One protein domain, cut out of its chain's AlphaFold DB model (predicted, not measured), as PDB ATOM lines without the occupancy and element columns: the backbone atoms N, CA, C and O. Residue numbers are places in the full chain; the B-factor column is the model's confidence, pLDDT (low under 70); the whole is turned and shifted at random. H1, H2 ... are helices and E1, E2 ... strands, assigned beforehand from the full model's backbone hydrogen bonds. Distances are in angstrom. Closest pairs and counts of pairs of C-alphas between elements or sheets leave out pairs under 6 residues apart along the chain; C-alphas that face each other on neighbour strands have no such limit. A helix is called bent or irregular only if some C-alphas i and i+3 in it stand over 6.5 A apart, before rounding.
ATOM      1  N   MET A 454     138.929 148.110  33.711       93.56
ATOM      2  CA  MET A 454     137.793 148.680  34.439       93.56
ATOM      3  C   MET A 454     136.714 149.166  33.445       93.56
ATOM      4  O   MET A 454     136.958 150.133  32.727       93.56
ATOM      5  N   PRO A 455     135.521 148.540  33.393       93.44
ATOM      6  CA  PRO A 455     135.132 147.317  34.100       93.44
ATOM      7  C   PRO A 455     135.849 146.066  33.552       93.44
ATOM      8  O   PRO A 455     136.333 146.045  32.420       93.44
ATOM      9  N   CYS A 456     135.899 144.989  34.341       93.00
ATOM     10  CA  CYS A 456     136.379 143.687  33.878       93.00
ATOM     11  C   CYS A 456     135.425 143.116  32.804       93.00
ATOM     12  O   CYS A 456     134.242 142.907  33.092       93.00
ATOM     13  N   PRO A 457     135.914 142.802  31.587       88.75
ATOM     14  CA  PRO A 457     135.063 142.364  30.475       88.75
ATOM     15  C   PRO A 457     134.613 140.896  30.575       88.75
ATOM     16  O   PRO A 457     133.856 140.413  29.729       88.75
ATOM     17  N   ILE A 458     135.098 140.151  31.571       87.19
ATOM     18  CA  ILE A 458     134.810 138.726  31.737       87.19
ATOM     19  C   ILE A 458     133.557 138.558  32.588       87.19
ATOM     20  O   ILE A 458     133.511 139.019  33.723       87.19
ATOM     21  N   SER A 459     132.579 137.825  32.058       81.19
ATOM     22  CA  SER A 459     131.386 137.394  32.784       81.19
ATOM     23  C   SER A 459     131.064 135.928  32.475       81.19
ATOM     24  O   SER A 459     131.204 135.464  31.337       81.19
ATOM     25  N   SER A 460     130.608 135.215  33.499       64.56
ATOM     26  CA  SER A 460     130.084 133.850  33.521       64.56
ATOM     27  C   SER A 460     128.769 133.746  32.752       64.56
ATOM     28  O   SER A 460     128.371 132.639  32.373       64.56
ATOM     29  N   SER A 461     128.127 134.890  32.456       54.22
ATOM     30  CA  SER A 461     126.871 135.020  31.716       54.22
ATOM     31  C   SER A 461     127.025 134.667  30.228       54.22
ATOM     32  O   SER A 461     126.763 135.460  29.326       54.22
ATOM     33  N   SER A 504     135.727 124.170  26.230       85.00
ATOM     34  CA  SER A 504     136.605 123.678  27.289       85.00
ATOM     35  C   SER A 504     137.030 124.825  28.212       85.00
ATOM     36  O   SER A 504     137.019 125.997  27.832       85.00
ATOM     37  N   MET A 505     137.454 124.506  29.438       82.50
ATOM     38  CA  MET A 505     137.979 125.525  30.361       82.50
ATOM     39  C   MET A 505     139.173 126.288  29.769       82.50
ATOM     40  O   MET A 505     139.297 127.487  29.993       82.50
ATOM     41  N   ALA A 506     140.010 125.611  28.977       86.94
ATOM     42  CA  ALA A 506     141.143 126.226  28.295       86.94
ATOM     43  C   ALA A 506     140.701 127.184  27.176       86.94
ATOM     44  O   ALA A 506     141.259 128.269  27.043       86.94
ATOM     45  N   GLU A 507     139.674 126.823  26.403       89.19
ATOM     46  CA  GLU A 507     139.098 127.702  25.374       89.19
ATOM     47  C   GLU A 507     138.459 128.952  26.001       89.19
ATOM     48  O   GLU A 507     138.711 130.062  25.533       89.19
ATOM     49  N   ARG A 508     137.744 128.796  27.125       88.38
ATOM     50  CA  ARG A 508     137.191 129.921  27.905       88.38
ATOM     51  C   ARG A 508     138.273 130.845  28.442       88.38
ATOM     52  O   ARG A 508     138.147 132.058  28.310       88.38
ATOM     53  N   ALA A 509     139.328 130.276  29.022       91.00
ATOM     54  CA  ALA A 509     140.476 131.033  29.508       91.00
ATOM     55  C   ALA A 509     141.152 131.807  28.365       91.00
ATOM     56  O   ALA A 509     141.401 133.000  28.496       91.00
ATOM     57  N   ALA A 510     141.364 131.173  27.208       93.00
ATOM     58  CA  ALA A 510     141.941 131.825  26.033       93.00
ATOM     59  C   ALA A 510     141.044 132.940  25.467       93.00
ATOM     60  O   ALA A 510     141.544 133.977  25.030       93.00
ATOM     61  N   ARG A 511     139.718 132.757  25.482       92.25
ATOM     62  CA  ARG A 511     138.758 133.800  25.099       92.25
ATOM     63  C   ARG A 511     138.779 134.966  26.084       92.25
ATOM     64  O   ARG A 511     138.869 136.108  25.645       92.25
ATOM     65  N   GLY A 512     138.747 134.683  27.384       92.75
ATOM     66  CA  GLY A 512     138.849 135.698  28.429       92.75
ATOM     67  C   GLY A 512     140.170 136.465  28.363       92.75
ATOM     68  O   GLY A 512     140.166 137.683  28.477       92.75
ATOM     69  N   ALA A 513     141.286 135.792  28.070       94.75
ATOM     70  CA  ALA A 513     142.586 136.436  27.889       94.75
ATOM     71  C   ALA A 513     142.573 137.470  26.752       94.75
ATOM     72  O   ALA A 513     143.096 138.566  26.919       94.75
ATOM     73  N   LYS A 514     141.912 137.163  25.624       93.62
ATOM     74  CA  LYS A 514     141.721 138.131  24.529       93.62
ATOM     75  C   LYS A 514     140.850 139.317  24.943       93.62
ATOM     76  O   LYS A 514     141.090 140.426  24.486       93.62
ATOM     77  N   GLN A 515     139.838 139.088  25.782       92.69
ATOM     78  CA  GLN A 515     138.994 140.167  26.308       92.69
ATOM     79  C   GLN A 515     139.782 141.076  27.258       92.69
ATOM     80  O   GLN A 515     139.694 142.293  27.128       92.69
ATOM     81  N   LEU A 516     140.582 140.498  28.163       94.38
ATOM     82  CA  LEU A 516     141.474 141.259  29.040       94.38
ATOM     83  C   LEU A 516     142.465 142.077  28.224       94.38
ATOM     84  O   LEU A 516     142.569 143.270  28.439       94.38
ATOM     85  N   GLU A 517     143.134 141.471  27.247       93.88
ATOM     86  CA  GLU A 517     144.089 142.161  26.377       93.88
ATOM     87  C   GLU A 517     143.479 143.363  25.640       93.88
ATOM     88  O   GLU A 517     144.102 144.421  25.529       93.88
ATOM     89  N   ALA A 518     142.250 143.209  25.148       91.25
ATOM     90  CA  ALA A 518     141.528 144.264  24.452       91.25
ATOM     91  C   ALA A 518     141.174 145.426  25.404       91.25
ATOM     92  O   ALA A 518     141.403 146.594  25.082       91.25
ATOM     93  N   GLY A 519     140.720 145.095  26.616       91.50
ATOM     94  CA  GLY A 519     140.388 146.052  27.672       91.50
ATOM     95  C   GLY A 519     141.571 146.532  28.523       91.50
ATOM     96  O   GLY A 519     141.351 147.304  29.452       91.50
ATOM     97  N   TRP A 520     142.800 146.065  28.272       94.62
ATOM     98  CA  TRP A 520     143.943 146.351  29.144       94.62
ATOM     99  C   TRP A 520     144.499 147.754  28.914       94.62
ATOM    100  O   TRP A 520     144.810 148.143  27.776       94.62
ATOM    101  N   ILE A 521     144.696 148.466  30.020       94.38
ATOM    102  CA  ILE A 521     145.399 149.742  30.095       94.38
ATOM    103  C   ILE A 521     146.605 149.629  31.039       94.38
ATOM    104  O   ILE A 521     146.486 149.114  32.147       94.38
ATOM    105  N   ASP A 522     147.777 150.091  30.597       95.31
ATOM    106  CA  ASP A 522     149.002 150.163  31.410       95.31
ATOM    107  C   ASP A 522     149.217 151.609  31.854       95.31
ATOM    108  O   ASP A 522     149.556 152.455  31.042       95.31
ATOM    109  N   LEU A 523     148.975 151.918  33.120       96.25
ATOM    110  CA  LEU A 523     149.031 153.268  33.680       96.25
ATOM    111  C   LEU A 523     150.445 153.707  34.071       96.25
ATOM    112  O   LEU A 523     150.574 154.712  34.756       96.25
ATOM    113  N   TYR A 545     158.500 139.750  34.513       92.69
ATOM    114  CA  TYR A 545     159.490 139.114  35.387       92.69
ATOM    115  C   TYR A 545     158.823 138.584  36.666       92.69
ATOM    116  O   TYR A 545     159.132 137.482  37.119       92.69
ATOM    117  N   ALA A 546     157.871 139.351  37.200       94.69
ATOM    118  CA  ALA A 546     157.026 139.021  38.339       94.69
ATOM    119  C   ALA A 546     155.715 139.817  38.245       94.69
ATOM    120  O   ALA A 546     155.699 140.932  37.718       94.69
ATOM    121  N   ALA A 547     154.616 139.250  38.744       95.25
ATOM    122  CA  ALA A 547     153.302 139.884  38.703       95.25
ATOM    123  C   ALA A 547     152.437 139.500  39.907       95.25
ATOM    124  O   ALA A 547     152.367 138.333  40.295       95.25
ATOM    125  N   SER A 548     151.729 140.482  40.453       95.94
ATOM    126  CA  SER A 548     150.650 140.293  41.417       95.94
ATOM    127  C   SER A 548     149.376 140.889  40.837       95.94
ATOM    128  O   SER A 548     149.308 142.096  40.597       95.94
ATOM    129  N   VAL A 549     148.392 140.036  40.562       96.62
ATOM    130  CA  VAL A 549     147.108 140.413  39.968       96.62
ATOM    131  C   VAL A 549     146.015 140.271  41.014       96.62
ATOM    132  O   VAL A 549     145.842 139.199  41.592       96.62
ATOM    133  N   MET A 550     145.237 141.329  41.203       96.12
ATOM    134  CA  MET A 550     144.050 141.347  42.042       96.12
ATOM    135  C   MET A 550     142.807 141.545  41.175       96.12
ATOM    136  O   MET A 550     142.641 142.572  40.513       96.12
ATOM    137  N   ALA A 551     141.926 140.551  41.189       96.06
ATOM    138  CA  ALA A 551     140.597 140.617  40.607       96.06
ATOM    139  C   ALA A 551     139.550 140.823  41.702       96.06
ATOM    140  O   ALA A 551     139.662 140.286  42.806       96.06
ATOM    141  N   ARG A 552     138.508 141.585  41.391       94.12
ATOM    142  CA  ARG A 552     137.417 141.843  42.320       94.12
ATOM    143  C   ARG A 552     136.093 141.962  41.590       94.12
ATOM    144  O   ARG A 552     136.021 142.609  40.543       94.12
ATOM    145  N   ASP A 553     135.076 141.307  42.124       93.06
ATOM    146  CA  ASP A 553     133.785 141.116  41.468       93.06
ATOM    147  C   ASP A 553     132.746 140.667  42.523       93.06
ATOM    148  O   ASP A 553     133.128 140.258  43.619       93.06
ATOM    149  N   ASP A 554     131.454 140.814  42.236       88.75
ATOM    150  CA  ASP A 554     130.342 140.406  43.109       88.75
ATOM    151  C   ASP A 554     129.837 138.980  42.834       88.75
ATOM    152  O   ASP A 554     129.157 138.393  43.676       88.75
ATOM    153  N   ASP A 555     130.196 138.395  41.689       88.25
ATOM    154  CA  ASP A 555     129.711 137.080  41.262       88.25
ATOM    155  C   ASP A 555     130.761 135.961  41.414       88.25
ATOM    156  O   ASP A 555     131.791 135.919  40.730       88.25
ATOM    157  N   ALA A 556     130.442 134.980  42.266       87.56
ATOM    158  CA  ALA A 556     131.283 133.822  42.571       87.56
ATOM    159  C   ALA A 556     131.534 132.921  41.355       87.56
ATOM    160  O   ALA A 556     132.582 132.264  41.270       87.56
ATOM    161  N   ASP A 557     130.615 132.897  40.386       88.56
ATOM    162  CA  ASP A 557     130.774 132.111  39.166       88.56
ATOM    163  C   ASP A 557     131.886 132.677  38.266       88.56
ATOM    164  O   ASP A 557     132.419 131.958  37.412       88.56
ATOM    165  N   ASN A 558     132.319 133.925  38.502       90.12
ATOM    166  CA  ASN A 558     133.406 134.578  37.772       90.12
ATOM    167  C   ASN A 558     134.802 134.302  38.313       90.12
ATOM    168  O   ASN A 558     135.774 134.539  37.593       90.12
ATOM    169  N   VAL A 559     134.934 133.715  39.505       91.38
ATOM    170  CA  VAL A 559     136.242 133.402  40.106       91.38
ATOM    171  C   VAL A 559     137.111 132.594  39.137       91.38
ATOM    172  O   VAL A 559     138.243 132.966  38.828       91.38
ATOM    173  N   ARG A 560     136.581 131.476  38.620       91.19
ATOM    174  CA  ARG A 560     137.336 130.580  37.728       91.19
ATOM    175  C   ARG A 560     137.544 131.169  36.327       91.19
ATOM    176  O   ARG A 560     138.670 131.073  35.842       91.19
ATOM    177  N   PRO A 561     136.525 131.750  35.658       92.50
ATOM    178  CA  PRO A 561     136.713 132.437  34.382       92.50
ATOM    179  C   PRO A 561     137.760 133.550  34.437       92.50
ATOM    180  O   PRO A 561     138.628 133.589  33.568       92.50
ATOM    181  N   ILE A 562     137.712 134.416  35.455       94.06
ATOM    182  CA  ILE A 562     138.634 135.548  35.573       94.06
ATOM    183  C   ILE A 562     140.048 135.058  35.859       94.06
ATOM    184  O   ILE A 562     140.959 135.395  35.109       94.06
ATOM    185  N   LEU A 563     140.247 134.218  36.880       93.75
ATOM    186  CA  LEU A 563     141.590 133.732  37.211       93.75
ATOM    187  C   LEU A 563     142.193 132.881  36.086       93.75
ATOM    188  O   LEU A 563     143.379 133.008  35.798       93.75
ATOM    189  N   GLY A 564     141.384 132.069  35.395       93.62
ATOM    190  CA  GLY A 564     141.841 131.312  34.228       93.62
ATOM    191  C   GLY A 564     142.248 132.211  33.057       93.62
ATOM    192  O   GLY A 564     143.247 131.947  32.394       93.62
ATOM    193  N   ALA A 565     141.506 133.292  32.807       95.06
ATOM    194  CA  ALA A 565     141.849 134.269  31.778       95.06
ATOM    195  C   ALA A 565     143.098 135.088  32.126       95.06
ATOM    196  O   ALA A 565     143.931 135.319  31.252       95.06
ATOM    197  N   VAL A 566     143.238 135.498  33.389       95.06
ATOM    198  CA  VAL A 566     144.433 136.181  33.898       95.06
ATOM    199  C   VAL A 566     145.656 135.287  33.730       95.06
ATOM    200  O   VAL A 566     146.661 135.741  33.189       95.06
ATOM    201  N   ASP A 567     145.567 134.013  34.118       93.81
ATOM    202  CA  ASP A 567     146.666 133.064  33.944       93.81
ATOM    203  C   ASP A 567     147.010 132.851  32.459       93.81
ATOM    204  O   ASP A 567     148.174 132.896  32.070       93.81
ATOM    205  N   ALA A 568     146.007 132.732  31.585       93.81
ATOM    206  CA  ALA A 568     146.234 132.613  30.145       93.81
ATOM    207  C   ALA A 568     146.836 133.885  29.505       93.81
ATOM    208  O   ALA A 568     147.571 133.776  28.517       93.81
ATOM    209  N   PHE A 569     146.541 135.073  30.045       93.94
ATOM    210  CA  PHE A 569     147.038 136.357  29.547       93.94
ATOM    211  C   PHE A 569     148.433 136.700  30.095       93.94
ATOM    212  O   PHE A 569     149.373 136.837  29.314       93.94
ATOM    213  N   VAL A 570     148.573 136.793  31.419       90.12
ATOM    214  CA  VAL A 570     149.791 137.234  32.128       90.12
ATOM    215  C   VAL A 570     150.799 136.090  32.307       90.12
ATOM    216  O   VAL A 570     151.995 136.342  32.422       90.12
ATOM    217  N   LYS A 571     150.341 134.826  32.280       87.94
ATOM    218  CA  LYS A 571     151.147 133.610  32.517       87.94
ATOM    219  C   LYS A 571     151.794 133.611  33.897       87.94
ATOM    220  O   LYS A 571     153.020 133.636  34.022       87.94
ATOM    221  N   LEU A 572     150.961 133.577  34.932       82.19
ATOM    222  CA  LEU A 572     151.400 133.661  36.320       82.19
ATOM    223  C   LEU A 572     152.208 132.411  36.696       82.19
ATOM    224  O   LEU A 572     151.683 131.308  36.805       82.19
ATOM    225  N   ARG A 573     153.520 132.573  36.890       84.06
ATOM    226  CA  ARG A 573     154.420 131.483  37.289       84.06
ATOM    227  C   ARG A 573     154.799 131.622  38.751       84.06
ATOM    228  O   ARG A 573     155.589 132.498  39.096       84.06
ATOM    229  N   GLU A 574     154.279 130.750  39.606       84.38
ATOM    230  CA  GLU A 574     154.723 130.688  40.999       84.38
ATOM    231  C   GLU A 574     156.244 130.419  41.080       84.38
ATOM    232  O   GLU A 574     156.777 129.653  40.271       84.38
ATOM    233  N   PRO A 575     156.971 131.038  42.031       86.31
ATOM    234  CA  PRO A 575     156.474 131.919  43.098       86.31
ATOM    235  C   PRO A 575     156.302 133.399  42.691       86.31
ATOM    236  O   PRO A 575     155.755 134.185  43.464       86.31
ATOM    237  N   LEU A 576     156.765 133.786  41.498       88.81
ATOM    238  CA  LEU A 576     156.864 135.181  41.038       88.81
ATOM    239  C   LEU A 576     155.546 135.750  40.484       88.81
ATOM    240  O   LEU A 576     155.391 136.964  40.379       88.81
ATOM    241  N   GLY A 577     154.598 134.884  40.134       91.19
ATOM    242  CA  GLY A 577     153.243 135.223  39.716       91.19
ATOM    243  C   GLY A 577     152.220 134.864  40.791       91.19
ATOM    244  O   GLY A 577     152.259 133.756  41.323       91.19
ATOM    245  N   GLN A 578     151.287 135.771  41.078       92.12
ATOM    246  CA  GLN A 578     150.135 135.512  41.941       92.12
ATOM    247  C   GLN A 578     148.860 136.112  41.353       92.12
ATOM    248  O   GLN A 578     148.856 137.248  40.890       92.12
ATOM    249  N   GLY A 579     147.773 135.342  41.403       92.75
ATOM    250  CA  GLY A 579     146.426 135.800  41.077       92.75
ATOM    251  C   GLY A 579     145.534 135.681  42.306       92.75
ATOM    252  O   GLY A 579     145.359 134.590  42.849       92.75
ATOM    253  N   LEU A 580     144.981 136.802  42.746       92.12
ATOM    254  CA  LEU A 580     144.041 136.896  43.853       92.12
ATOM    255  C   LEU A 580     142.672 137.317  43.324       92.12
ATOM    256  O   LEU A 580     142.560 138.040  42.336       92.12
ATOM    257  N   TYR A 581     141.627 136.846  43.993       93.50
ATOM    258  CA  TYR A 581     140.253 137.227  43.713       93.50
ATOM    259  C   TYR A 581     139.551 137.553  45.033       93.50
ATOM    260  O   TYR A 581     139.704 136.804  46.003       93.50
ATOM    261  N   THR A 582     138.761 138.627  45.053       91.75
ATOM    262  CA  THR A 582     137.887 138.985  46.177       91.75
ATOM    263  C   THR A 582     136.433 139.155  45.745       91.75
ATOM    264  O   THR A 582     136.153 139.727  44.691       91.75
ATOM    265  N   MET A 583     135.517 138.686  46.596       90.38
ATOM    266  CA  MET A 583     134.059 138.784  46.436       90.38
ATOM    267  C   MET A 583     133.547 140.165  46.885       90.38
ATOM    268  O   MET A 583     132.680 140.268  47.746       90.38
ATOM    269  N   GLN A 584     134.159 141.236  46.380       89.62
ATOM    270  CA  GLN A 584     133.787 142.618  46.681       89.62
ATOM    271  C   GLN A 584     134.057 143.475  45.441       89.62
ATOM    272  O   GLN A 584     135.221 143.790  45.176       89.62
ATOM    273  N   PRO A 585     133.043 143.902  44.674       92.75
ATOM    274  CA  PRO A 585     133.262 144.747  43.505       92.75
ATOM    275  C   PRO A 585     133.773 146.132  43.930       92.75
ATOM    276  O   PRO A 585     133.766 146.488  45.112       92.75
ATOM    277  N   TYR A 586     134.277 146.916  42.980       95.56
ATOM    278  CA  TYR A 586     134.711 148.285  43.244       95.56
ATOM    279  C   TYR A 586     133.484 149.192  43.344       95.56
ATOM    280  O   TYR A 586     132.811 149.427  42.342       95.56
ATOM    281  N   ASN A 587     133.171 149.673  44.546       94.69
ATOM    282  CA  ASN A 587     132.071 150.611  44.792       94.69
ATOM    283  C   ASN A 587     132.269 151.925  44.020       94.69
ATOM    284  O   ASN A 587     133.394 152.373  43.830       94.69
ATOM    285  N   LEU A 588     131.178 152.559  43.600       93.50
ATOM    286  CA  LEU A 588     131.179 153.866  42.946       93.50
ATOM    287  C   LEU A 588     130.435 154.872  43.840       93.50
ATOM    288  O   LEU A 588     129.235 155.092  43.642       93.50
ATOM    289  N   PRO A 589     131.107 155.456  44.856       90.69
ATOM    290  CA  PRO A 589     130.484 156.438  45.743       90.69
ATOM    291  C   PRO A 589     130.039 157.691  44.976       90.69
ATOM    292  O   PRO A 589     130.453 157.932  43.843       90.69
ATOM    293  N   THR A 590     129.224 158.544  45.602       89.00
ATOM    294  CA  THR A 590     128.738 159.782  44.961       89.00
ATOM    295  C   THR A 590     129.855 160.761  44.590       89.00
ATOM    296  O   THR A 590     129.653 161.572  43.692       89.00
ATOM    297  N   SER A 591     131.025 160.654  45.232       90.81
ATOM    298  CA  SER A 591     132.242 161.405  44.902       90.81
ATOM    299  C   SER A 591     132.962 160.901  43.646       90.81
ATOM    300  O   SER A 591     133.791 161.626  43.091       90.81
ATOM    301  N   PHE A 592     132.683 159.671  43.198       93.56
ATOM    302  CA  PHE A 592     133.306 159.089  42.013       93.56
ATOM    303  C   PHE A 592     132.689 159.701  40.743       93.56
ATOM    304  O   PHE A 592     131.460 159.790  40.637       93.56
ATOM    305  N   PRO A 593     133.505 160.117  39.758       91.94
ATOM    306  CA  PRO A 593     133.007 160.763  38.552       91.94
ATOM    307  C   PRO A 593     132.114 159.833  37.731       91.94
ATOM    308  O   PRO A 593     132.361 158.633  37.598       91.94
ATOM    309  N   ARG A 594     131.070 160.393  37.114       88.62
ATOM    310  CA  ARG A 594     130.113 159.640  36.286       88.62
ATOM    311  C   ARG A 594     130.691 159.346  34.894       88.62
ATOM    312  O   ARG A 594     130.148 159.801  33.893       88.62
ATOM    313  N   ILE A 595     131.780 158.579  34.839       89.00
ATOM    314  CA  ILE A 595     132.538 158.285  33.608       89.00
ATOM    315  C   ILE A 595     131.954 157.132  32.779       89.00
ATOM    316  O   ILE A 595     132.225 157.039  31.580       89.00
ATOM    317  N   PHE A 596     131.149 156.258  33.395       89.69
ATOM    318  CA  PHE A 596     130.674 155.027  32.766       89.69
ATOM    319  C   PHE A 596     129.462 155.219  31.848       89.69
ATOM    320  O   PHE A 596     128.559 156.013  32.119       89.69
ATOM    321  N   THR A 597     129.409 154.415  30.785       87.69
ATOM    322  CA  THR A 597     128.290 154.345  29.834       87.69
ATOM    323  C   THR A 597     127.944 152.901  29.487       87.69
ATOM    324  O   THR A 597     128.835 152.061  29.365       87.69
ATOM    325  N   SER A 598     126.658 152.628  29.240       85.44
ATOM    326  CA  SER A 598     126.171 151.316  28.769       85.44
ATOM    327  C   SER A 598     126.421 150.161  29.751       85.44
ATOM    328  O   SER A 598     126.640 149.021  29.327       85.44
ATOM    329  N   LEU A 599     126.401 150.460  31.056       87.31
ATOM    330  CA  LEU A 599     126.513 149.484  32.140       87.31
ATOM    331  C   LEU A 599     125.208 149.386  32.943       87.31
ATOM    332  O   LEU A 599     124.477 150.369  33.080       87.31
ATOM    333  N   ASP A 600     124.918 148.200  33.473       87.38
ATOM    334  CA  ASP A 600     123.856 147.994  34.459       87.38
ATOM    335  C   ASP A 600     124.295 148.410  35.877       87.38
ATOM    336  O   ASP A 600     125.404 148.902  36.093       87.38
ATOM    337  N   ALA A 601     123.417 148.218  36.867       84.69
ATOM    338  CA  ALA A 601     123.689 148.572  38.262       84.69
ATOM    339  C   ALA A 601     124.900 147.827  38.872       84.69
ATOM    340  O   ALA A 601     125.560 148.390  39.747       84.69
ATOM    341  N   SER A 602     125.198 146.613  38.389       84.38
ATOM    342  CA  SER A 602     126.353 145.787  38.789       84.38
ATOM    343  C   SER A 602     127.631 146.102  37.997       84.38
ATOM    344  O   SER A 602     128.665 145.459  38.175       84.38
ATOM    345  N   GLY A 603     127.575 147.091  37.098       86.44
ATOM    346  CA  GLY A 603     128.724 147.502  36.302       86.44
ATOM    347  C   GLY A 603     129.022 146.578  35.123       86.44
ATOM    348  O   GLY A 603     130.153 146.561  34.633       86.44
ATOM    349  N   ARG A 604     128.037 145.800  34.656       87.00
ATOM    350  CA  ARG A 604     128.167 144.894  33.504       87.00
ATOM    351  C   ARG A 604     127.594 145.509  32.240       87.00
ATOM    352  O   ARG A 604     126.634 146.271  32.286       87.00
ATOM    353  N   ALA A 605     128.163 145.148  31.092       82.50
ATOM    354  CA  ALA A 605     127.706 145.637  29.796       82.50
ATOM    355  C   ALA A 605     126.241 145.246  29.527       82.50
ATOM    356  O   ALA A 605     125.890 144.063  29.502       82.50
ATOM    357  N   THR A 606     125.383 146.233  29.266       74.06
ATOM    358  CA  THR A 606     123.969 145.988  28.957       74.06
ATOM    359  C   THR A 606     123.814 145.419  27.546       74.06
ATOM    360  O   THR A 606     124.232 146.044  26.572       74.06
ATOM    361  N   THR A 607     123.164 144.261  27.399       59.59
ATOM    362  CA  THR A 607     122.964 143.598  26.091       59.59
ATOM    363  C   THR A 607     121.718 144.065  25.320       59.59
ATOM    364  O   THR A 607     121.446 143.552  24.235       59.59
ATOM    365  N   ARG A 619     122.377 153.779  36.608       79.44
ATOM    366  CA  ARG A 619     123.642 154.209  37.199       79.44
ATOM    367  C   ARG A 619     124.343 152.999  37.837       79.44
ATOM    368  O   ARG A 619     123.741 152.382  38.720       79.44
ATOM    369  N   PRO A 620     125.583 152.655  37.440       88.75
ATOM    370  CA  PRO A 620     126.332 151.600  38.112       88.75
ATOM    371  C   PRO A 620     126.656 152.038  39.544       88.75
ATOM    372  O   PRO A 620     127.119 153.160  39.762       88.75
ATOM    373  N   ARG A 621     126.395 151.162  40.520       90.44
ATOM    374  CA  ARG A 621     126.761 151.373  41.936       90.44
ATOM    375  C   ARG A 621     128.107 150.748  42.276       90.44
ATOM    376  O   ARG A 621     128.768 151.174  43.218       90.44
ATOM    377  N   SER A 622     128.514 149.758  41.496       93.50
ATOM    378  CA  SER A 622     129.806 149.097  41.591       93.50
ATOM    379  C   SER A 622     130.239 148.592  40.219       93.50
ATOM    380  O   SER A 622     129.418 148.481  39.312       93.50
ATOM    381  N   VAL A 623     131.527 148.291  40.060       94.81
ATOM    382  CA  VAL A 623     132.087 147.689  38.844       94.81
ATOM    383  C   VAL A 623     133.091 146.585  39.189       94.81
ATOM    384  O   VAL A 623     133.842 146.716  40.162       94.81
ATOM    385  N   PRO A 624     133.154 145.497  38.404       95.38
ATOM    386  CA  PRO A 624     134.218 144.513  38.540       95.38
ATOM    387  C   PRO A 624     135.530 145.106  38.013       95.38
ATOM    388  O   PRO A 624     135.540 145.793  36.991       95.38
ATOM    389  N   VAL A 625     136.650 144.836  38.682       97.00
ATOM    390  CA  VAL A 625     137.964 145.397  38.322       97.00
ATOM    391  C   VAL A 625     139.020 144.301  38.372       97.00
ATOM    392  O   VAL A 625     139.021 143.452  39.261       97.00
ATOM    393  N   VAL A 626     139.946 144.331  37.418       97.69
ATOM    394  CA  VAL A 626     141.185 143.547  37.473       97.69
ATOM    395  C   VAL A 626     142.339 144.528  37.425       97.69
ATOM    396  O   VAL A 626     142.381 145.361  36.527       97.69
ATOM    397  N   SER A 627     143.257 144.441  38.384       98.00
ATOM    398  CA  SER A 627     144.459 145.279  38.439       98.00
ATOM    399  C   SER A 627     145.690 144.431  38.701       98.00
ATOM    400  O   SER A 627     145.612 143.415  39.384       98.00
ATOM    401  N   SER A 628     146.826 144.850  38.165       97.38
ATOM    402  CA  SER A 628     148.095 144.146  38.257       97.38
ATOM    403  C   SER A 628     149.213 145.111  38.592       97.38
ATOM    404  O   SER A 628     149.330 146.162  37.959       97.38
ATOM    405  N   LEU A 629     150.052 144.714  39.546       97.75
ATOM    406  CA  LEU A 629     151.397 145.248  39.715       97.75
ATOM    407  C   LEU A 629     152.379 144.258  39.105       97.75
ATOM    408  O   LEU A 629     152.331 143.063  39.406       97.75
ATOM    409  N   SER A 630     153.237 144.708  38.194       96.06
ATOM    410  CA  SER A 630     154.126 143.801  37.461       96.06
ATOM    411  C   SER A 630     155.439 144.457  37.077       96.06
ATOM    412  O   SER A 630     155.450 145.528  36.483       96.06
ATOM    413  N   THR A 631     156.556 143.791  37.339       95.44
ATOM    414  CA  THR A 631     157.853 144.192  36.784       95.44
ATOM    415  C   THR A 631     157.974 143.635  35.370       95.44
ATOM    416  O   THR A 631     157.898 142.418  35.174       95.44
TER     417      THR A 631
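Overview. This is residues 454 to 461, 504 to 523, 545 to 607 and 619 to 631 of the 738 residues of the protein "Related to DML1 - essential protein involved in mtDNA inheritance" of Anthracocystis flocculosa (UniProt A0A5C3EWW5). A three-stranded sheet has helix H2 covering one face, in two layers; H1 packs crosswise on H2, and the long unnamed stretch 583 to 607 extends past one end of the strands. The printed part has 104 residues, with H1, E1, H2, E2 and E3 in chain order; the mixed sheet runs E2 E1 E3. The class is mixed, helices and strands, with 50 residues in named elements, under half. The whole is compact, with a radius of gyration of the C-alphas of 13.7 A and spans of 39 by 30 by 23 A.

Arrangement. H1, residues 505 to 519, touches H2, residues 556 to 570; their closest C-alphas, of Ala 509 and Ala 565, are 4.2 A apart. Their lines are only just about perpendicular, at 73 degrees. E1, residues 546 to 552, is parallel to E2, residues 577 to 582, at 11 degrees, with N 549 and O 578 at 2.8 A. E1, H2 and E2 make a strand-helix-strand unit, two parallel neighbour strands joined through a helix, with a right-handed crossover. H2 is on the sheet at a height of 9.0 A, over E2 and E1, along the strands at 22 degrees to E2 on the local plane. E3, residues 625 to 631, is antiparallel to E1 at 170 degrees, with N 550 and O 627 at 2.8 A. H1 is not on the sheet. Every O i to N i+4 pair is within hydrogen-bond range in H1, and 9 of 11 in H2.

Along the chain. H1 measures 20.8 A from C-alpha 505 at (137.979, 125.525, 30.361), E1 20.2 A, H2 21.5 A, E2 17.1 A, and E3 20.0 A to C-alpha 631 at (157.853, 144.192, 36.784). H2 is irregular, only just: C-alphas 557 and 560 are 6.9 A apart.

Size, cuts and confidence. Cuts leave C-alpha gaps of 15.6 A from 461 to 504, 17.7 A from 523 to 545 and 15.4 A from 607 to 619. Residues 460, 461 and 607 are under 70 in pLDDT.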